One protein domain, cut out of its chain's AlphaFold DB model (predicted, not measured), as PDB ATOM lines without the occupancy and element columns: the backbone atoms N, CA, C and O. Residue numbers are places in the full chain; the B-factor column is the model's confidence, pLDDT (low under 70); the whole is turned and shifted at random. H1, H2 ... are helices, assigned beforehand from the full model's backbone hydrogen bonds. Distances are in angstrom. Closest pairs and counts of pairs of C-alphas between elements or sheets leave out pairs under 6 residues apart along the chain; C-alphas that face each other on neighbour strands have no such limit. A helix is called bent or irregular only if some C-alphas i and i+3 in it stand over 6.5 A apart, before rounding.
ATOM      1  N   GLU A  42      56.033  27.647  14.441       71.12
ATOM      2  CA  GLU A  42      54.679  28.199  14.502       71.12
ATOM      3  C   GLU A  42      53.737  27.261  15.263       71.12
ATOM      4  O   GLU A  42      52.887  27.702  16.036       71.12
ATOM      5  N   ALA A  43      53.907  25.945  15.104       74.00
ATOM      6  CA  ALA A  43      53.105  24.959  15.820       74.00
ATOM      7  C   ALA A  43      53.424  24.935  17.328       74.00
ATOM      8  O   ALA A  43      52.518  24.741  18.143       74.00
ATOM      9  N   ARG A  44      54.687  25.169  17.723       75.94
ATOM     10  CA  ARG A  44      55.075  25.320  19.143       75.94
ATOM     11  C   ARG A  44      54.475  26.572  19.754       75.94
ATOM     12  O   ARG A  44      53.946  26.514  20.863       75.94
ATOM     13  N   GLU A  45      54.548  27.685  19.034       78.94
ATOM     14  CA  GLU A  45      53.965  28.954  19.465       78.94
ATOM     15  C   GLU A  45      52.454  28.820  19.646       78.94
ATOM     16  O   GLU A  45      51.930  29.132  20.716       78.94
ATOM     17  N   LEU A  46      51.765  28.238  18.661       81.50
ATOM     18  CA  LEU A  46      50.330  27.982  18.729       81.50
ATOM     19  C   LEU A  46      49.959  27.052  19.894       81.50
ATOM     20  O   LEU A  46      48.991  27.319  20.604       81.50
ATOM     21  N   GLN A  47      50.735  25.994  20.147       78.00
ATOM     22  CA  GLN A  47      50.520  25.125  21.307       78.00
ATOM     23  C   GLN A  47      50.666  25.898  22.626       78.00
ATOM     24  O   GLN A  47      49.877  25.690  23.549       78.00
ATOM     25  N   GLY A  48      51.647  26.797  22.716       82.31
ATOM     26  CA  GLY A  48      51.814  27.691  23.859       82.31
ATOM     27  C   GLY A  48      50.609  28.611  24.057       82.31
ATOM     28  O   GLY A  48      50.138  28.766  25.183       82.31
ATOM     29  N   LEU A  49      50.066  29.166  22.970       82.06
ATOM     30  CA  LEU A  49      48.869  30.009  23.000       82.06
ATOM     31  C   LEU A  49      47.619  29.230  23.424       82.06
ATOM     32  O   LEU A  49      46.873  29.717  24.264       82.06
ATOM     33  N   ILE A  50      47.413  28.012  22.912       81.88
ATOM     34  CA  ILE A  50      46.274  27.156  23.290       81.88
ATOM     35  C   ILE A  50      46.339  26.784  24.773       81.88
ATOM     36  O   ILE A  50      45.322  26.839  25.458       81.88
ATOM     37  N   ARG A  51      47.525  26.439  25.293       82.19
ATOM     38  CA  ARG A  51      47.701  26.126  26.722       82.19
ATOM     39  C   ARG A  51      47.372  27.328  27.599       82.19
ATOM     40  O   ARG A  51      46.573  27.196  28.515       82.19
ATOM     41  N   LYS A  52      47.901  28.505  27.255       81.25
ATOM     42  CA  LYS A  52      47.581  29.755  27.956       81.25
ATOM     43  C   LYS A  52      46.095  30.093  27.876       81.25
ATOM     44  O   LYS A  52      45.523  30.512  28.868       81.25
ATOM     45  N   ALA A  53      45.459  29.887  26.722       79.56
ATOM     46  CA  ALA A  53      44.021  30.085  26.560       79.56
ATOM     47  C   ALA A  53      43.201  29.130  27.446       79.56
ATOM     48  O   ALA A  53      42.180  29.540  27.984       79.56
ATOM     49  N   ALA A  54      43.663  27.890  27.635       76.31
ATOM     50  CA  ALA A  54      43.029  26.902  28.510       76.31
ATOM     51  C   ALA A  54      43.234  27.176  30.012       76.31
ATOM     52  O   ALA A  54      42.458  26.689  30.826       76.31
ATOM     53  N   GLU A  55      44.259  27.947  30.388       82.38
ATOM     54  CA  GLU A  55      44.479  28.396  31.772       82.38
ATOM     55  C   GLU A  55      43.515  29.520  32.186       82.38
ATOM     56  O   GLU A  55      43.355  29.786  33.379       82.38
ATOM     57  N   TYR A  56      42.854  30.184  31.228       79.75
ATOM     58  CA  TYR A  56      41.832  31.170  31.565       79.75
ATOM     59  C   TYR A  56      40.613  30.482  32.178       79.75
ATOM     60  O   TYR A  56      40.122  29.488  31.641       79.75
ATOM     61  N   PRO A  57      40.074  31.028  33.279       80.69
ATOM     62  CA  PRO A  57      38.903  30.451  33.904       80.69
ATOM     63  C   PRO A  57      37.699  30.588  32.969       80.69
ATOM     64  O   PRO A  57      37.470  31.642  32.370       80.69
ATOM     65  N   GLU A  58      36.906  29.520  32.885       78.81
ATOM     66  CA  GLU A  58      35.668  29.479  32.098       78.81
ATOM     67  C   GLU A  58      34.700  30.597  32.524       78.81
ATOM     68  O   GLU A  58      34.032  31.229  31.705       78.81
ATOM     69  N   ILE A  59      34.697  30.907  33.823       85.00
ATOM     70  CA  ILE A  59      33.931  31.997  34.416       85.00
ATOM     71  C   ILE A  59      34.888  33.128  34.785       85.00
ATOM     72  O   ILE A  59      35.888  32.918  35.464       85.00
ATOM     73  N   ARG A  60      34.553  34.359  34.388       89.88
ATOM     74  CA  ARG A  60      35.284  35.574  34.787       89.88
ATOM     75  C   ARG A  60      34.597  36.208  36.006       89.88
ATOM     76  O   ARG A  60      33.731  37.061  35.795       89.88
ATOM     77  N   PRO A  61      34.951  35.834  37.253       87.75
ATOM     78  CA  PRO A  61      34.212  36.247  38.451       87.75
ATOM     79  C   PRO A  61      34.128  37.769  38.583       87.75
ATOM     80  O   PRO A  61      33.038  38.305  38.746       87.75
ATOM     81  N   ALA A  62      35.236  38.478  38.346       89.56
ATOM     82  CA  ALA A  62      35.270  39.939  38.390       89.56
ATOM     83  C   ALA A  62      34.264  40.599  37.426       89.56
ATOM     84  O   ALA A  62      33.646  41.608  37.756       89.56
ATOM     85  N   ARG A  63      34.057  40.023  36.232       91.69
ATOM     86  CA  ARG A  63      33.076  40.546  35.271       91.69
ATOM     87  C   ARG A  63      31.645  40.276  35.730       91.69
ATOM     88  O   ARG A  63      30.778  41.115  35.516       91.69
ATOM     89  N   VAL A  64      31.405  39.116  36.336       92.00
ATOM     90  CA  VAL A  64      30.094  38.745  36.879       92.00
ATOM     91  C   VAL A  64      29.714  39.676  38.026       92.00
ATOM     92  O   VAL A  64      28.623  40.234  38.004       92.00
ATOM     93  N   GLU A  65      30.622  39.915  38.969       93.12
ATOM     94  CA  GLU A  65      30.394  40.827  40.095       93.12
ATOM     95  C   GLU A  65      30.104  42.259  39.631       93.12
ATOM     96  O   GLU A  65      29.155  42.878  40.105       93.12
ATOM     97  N   GLN A  66      30.862  42.774  38.657       92.69
ATOM     98  CA  GLN A  66      30.600  44.090  38.063       92.69
ATOM     99  C   GLN A  66      29.182  44.188  37.491       92.69
ATOM    100  O   GLN A  66      28.451  45.127  37.800       92.69
ATOM    101  N   LEU A  67      28.771  43.197  36.696       93.19
ATOM    102  CA  LEU A  67      27.435  43.165  36.102       93.19
ATOM    103  C   LEU A  67      26.341  43.048  37.169       93.19
ATOM    104  O   LEU A  67      25.324  43.729  37.077       93.19
ATOM    105  N   GLN A  68      26.551  42.232  38.206       91.94
ATOM    106  CA  GLN A  68      25.622  42.124  39.334       91.94
ATOM    107  C   GLN A  68      25.453  43.462  40.059       91.94
ATOM    108  O   GLN A  68      24.330  43.849  40.379       91.94
ATOM    109  N   GLN A  69      26.542  44.199  40.279       94.19
ATOM    110  CA  GLN A  69      26.486  45.524  40.894       94.19
ATOM    111  C   GLN A  69      25.767  46.546  40.007       94.19
ATOM    112  O   GLN A  69      24.959  47.321  40.512       94.19
ATOM    113  N   GLU A  70      26.034  46.565  38.699       93.75
ATOM    114  CA  GLU A  70      25.352  47.453  37.746       93.75
ATOM    115  C   GLU A  70      23.848  47.156  37.663       93.75
ATOM    116  O   GLU A  70      23.038  48.082  37.566       93.75
ATOM    117  N   LEU A  71      23.464  45.878  37.746       91.94
ATOM    118  CA  LEU A  71      22.069  45.447  37.820       91.94
ATOM    119  C   LEU A  71      21.413  45.891  39.130       91.94
ATOM    120  O   LEU A  71      20.334  46.477  39.093       91.94
ATOM    121  N   ALA A  72      22.072  45.680  40.275       92.75
ATOM    122  CA  ALA A  72      21.567  46.103  41.583       92.75
ATOM    123  C   ALA A  72      21.394  47.629  41.680       92.75
ATOM    124  O   ALA A  72      20.452  48.114  42.300       92.75
ATOM    125  N   LYS A  73      22.283  48.390  41.032       93.94
ATOM    126  CA  LYS A  73      22.209  49.856  40.933       93.94
ATOM    127  C   LYS A  73      21.221  50.344  39.867       93.94
ATOM    128  O   LYS A  73      20.991  51.546  39.777       93.94
ATOM    129  N   GLY A  74      20.670  49.454  39.039       90.88
ATOM    130  CA  GLY A  74      19.780  49.804  37.928       90.88
ATOM    131  C   GLY A  74      20.456  50.579  36.790       90.88
ATOM    132  O   GLY A  74      19.775  51.123  35.924       90.88
ATOM    133  N   THR A  75      21.789  50.651  36.771       91.12
ATOM    134  CA  THR A  75      22.564  51.390  35.760       91.12
ATOM    135  C   THR A  75      22.939  50.534  34.559       91.12
ATOM    136  O   THR A  75      23.486  51.043  33.580       91.12
ATOM    137  N   TYR A  76      22.659  49.232  34.609       90.00
ATOM    138  CA  TYR A  76      22.900  48.335  33.493       90.00
ATOM    139  C   TYR A  76      21.923  48.615  32.342       90.00
ATOM    140  O   TYR A  76      20.746  48.254  32.403       90.00
ATOM    141  N   ARG A  77      22.409  49.255  31.273       89.31
ATOM    142  CA  ARG A  77      21.606  49.583  30.087       89.31
ATOM    143  C   ARG A  77      22.305  49.119  28.818       89.31
ATOM    144  O   ARG A  77      23.381  49.602  28.476       89.31
ATOM    145  N   ILE A  78      21.664  48.202  28.097       88.75
ATOM    146  CA  ILE A  78      22.136  47.724  26.794       88.75
ATOM    147  C   ILE A  78      21.314  48.408  25.689       88.75
ATOM    148  O   ILE A  78      20.085  48.432  25.784       88.75
ATOM    149  N   PRO A  79      21.948  48.949  24.634       93.56
ATOM    150  CA  PRO A  79      21.244  49.403  23.436       93.56
ATOM    151  C   PRO A  79      20.450  48.267  22.777       93.56
ATOM    152  O   PRO A  79      20.969  47.160  22.622       93.56
ATOM    153  N   ALA A  80      19.222  48.548  22.335       92.69
ATOM    154  CA  ALA A  80      18.354  47.552  21.698       92.69
ATOM    155  C   ALA A  80      18.980  46.936  20.430       92.69
ATOM    156  O   ALA A  80      18.820  45.744  20.180       92.69
ATOM    157  N   GLU A  81      19.757  47.720  19.680       93.69
ATOM    158  CA  GLU A  81      20.487  47.268  18.488       93.69
ATOM    159  C   GLU A  81      21.457  46.123  18.802       93.69
ATOM    160  O   GLU A  81      21.444  45.107  18.113       93.69
ATOM    161  N   LYS A  82      22.223  46.228  19.899       93.19
ATOM    162  CA  LYS A  82      23.158  45.171  20.327       93.19
ATOM    163  C   LYS A  82      22.438  43.875  20.697       93.19
ATOM    164  O   LYS A  82      22.980  42.789  20.504       93.19
ATOM    165  N   ILE A  83      21.224  43.979  21.238       93.19
ATOM    166  CA  ILE A  83      20.395  42.810  21.558       93.19
ATOM    167  C   ILE A  83      19.942  42.135  20.261       93.19
ATOM    168  O   ILE A  83      20.103  40.925  20.111       93.19
ATOM    169  N   ALA A  84      19.416  42.914  19.313       94.06
ATOM    170  CA  ALA A  84      18.966  42.407  18.020       94.06
ATOM    171  C   ALA A  84      20.109  41.760  17.220       94.06
ATOM    172  O   ALA A  84      19.939  40.664  16.688       94.06
ATOM    173  N   GLU A  85      21.284  42.390  17.193       95.12
ATOM    174  CA  GLU A  85      22.487  41.853  16.555       95.12
ATOM    175  C   GLU A  85      22.849  40.472  17.117       95.12
ATOM    176  O   GLU A  85      22.974  39.509  16.356       95.12
ATOM    177  N   LYS A  86      22.915  40.337  18.449       94.25
ATOM    178  CA  LYS A  86      23.271  39.062  19.088       94.25
ATOM    179  C   LYS A  86      22.214  37.977  18.872       94.25
ATOM    180  O   LYS A  86      22.555  36.805  18.723       94.25
ATOM    181  N   LEU A  87      20.933  38.346  18.820       93.88
ATOM    182  CA  LEU A  87      19.851  37.412  18.488       93.88
ATOM    183  C   LEU A  87      19.981  36.880  17.054       93.88
ATOM    184  O   LEU A  87      19.819  35.678  16.835       93.88
ATOM    185  N   LEU A  88      20.295  37.749  16.089       94.94
ATOM    186  CA  LEU A  88      20.484  37.362  14.689       94.94
ATOM    187  C   LEU A  88      21.728  36.490  14.491       94.94
ATOM    188  O   LEU A  88      21.671  35.529  13.725       94.94
ATOM    189  N   GLU A  89      22.828  36.797  15.180       94.56
ATOM    190  CA  GLU A  89      24.043  35.974  15.191       94.56
ATOM    191  C   GLU A  89      23.734  34.553  15.684       94.56
ATOM    192  O   GLU A  89      23.939  33.588  14.948       94.56
ATOM    193  N   ASN A  90      23.098  34.430  16.856       92.00
ATOM    194  CA  ASN A  90      22.710  33.136  17.428       92.00
ATOM    195  C   ASN A  90      21.752  32.345  16.519       92.00
ATOM    196  O   ASN A  90      21.788  31.115  16.483       92.00
ATOM    197  N   PHE A  91      20.859  33.031  15.794       92.50
ATOM    198  CA  PHE A  91      19.937  32.380  14.862       92.50
ATOM    199  C   PHE A  91      20.650  31.849  13.610       92.50
ATOM    200  O   PHE A  91      20.262  30.813  13.071       92.50
ATOM    201  N   ARG A  92      21.693  32.546  13.147       88.94
ATOM    202  CA  ARG A  92      22.498  32.149  11.985       88.94
ATOM    203  C   ARG A  92      23.412  30.962  12.277       88.94
ATOM    204  O   ARG A  92      23.555  30.125  11.400       88.94
ATOM    205  N   GLU A  93      23.978  30.864  13.479       82.19
ATOM    206  CA  GLU A  93      24.843  29.740  13.884       82.19
ATOM    207  C   GLU A  93      24.093  28.409  14.047       82.19
ATOM    208  O   GLU A  93      24.690  27.340  13.956       82.19
ATOM    209  N   LYS A  94      22.779  28.460  14.300       71.12
ATOM    210  CA  LYS A  94      21.926  27.272  14.461       71.12
ATOM    211  C   LYS A  94      21.421  26.666  13.144       71.12
ATOM    212  O   LYS A  94      20.686  25.679  13.200       71.12
ATOM    213  N   ARG A  95      21.749  27.260  11.996       54.97
ATOM    214  CA  ARG A  95      21.404  26.754  10.659       54.97
ATOM    215  C   ARG A  95      22.585  26.045  10.021       54.97
ATOM    216  O   ARG A  95      22.308  25.057   9.309       54.97
TER     217      ARG A  95
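AT A GLANCE: This is residues 42 to 95 of the 95 residues of the protein "Negative regulator of flagellin synthesis" of Calderihabitans maritimus (UniProt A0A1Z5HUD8). Three separate helices are strung along an open hook with an empty middle: H1 and H2 follow one another along the long side, the link of residues 73 to 79 turns away from the end of H2, and H3 folds back across the gap from H2. No helix packs on another. The printed part has 54 residues with three named helices, in the order H1, H2, H3, and no named strand; the class is all helix. The whole is extended, with a radius of gyration of the C-alphas of 17.2 A, and flat, with spans of 46 by 33 by 15 A.

HOW THE PARTS SIT: H1, residues 42 to 55, is one of the two longest helices, with 14 residues, and it touches no helix. H2, residues 61 to 72, is apart from H1, with no C-alpha of the one within 8 A of the other. H3, residues 80 to 93, also has 14 residues and is apart from H2 as well as from H1. Residues 42 to 65, of which 42 to 55 belong to H1 and 61 to 65 to H2, stand free: no C-alpha 8 or more residues away along the chain is within 10 A. Residues 69 to 74, of which 69 to 72 belong to H2, stand free too, and so do residues 77 to 95, of which 80 to 93 belong to H3. In H1, H2 and H3, every O i to N i+4 pair is within hydrogen-bond range. No helix is bent or irregular.

IN THESE COORDINATES: H1 measures 20.1 A from first to last C-alpha, from Glu 42 at (54.679, 28.199, 14.502) to Glu 55 at (44.479, 28.396, 31.772). H2 measures 16.3 A and begins with the C-alpha of Pro 61 at (34.212, 36.247, 38.451). H3 measures 20.5 A, and its last C-alpha, of Glu 93, is at (24.843, 29.740, 13.884). Along H1 and H2 the chain runs toward smaller x; along H3 it runs toward smaller y.

THE WHOLE: The two C-alphas farthest apart are those of Glu 42 and Gly 74, 47.3 A. The first and last printed C-alphas, of Glu 42 and Arg 95, are 33.5 A apart. The printed part has no cut, and Arg 95 is the chain's last residue. The link from H1 to H2, with 5 residues between them, is tight; that from H2 to H3, with 7 residues, is short. The mean pLDDT of the printed part is 86.8; H1 has a mean of 79, H2 of 92 and H3 of 93, and one printed residue, Arg 95, is under 70.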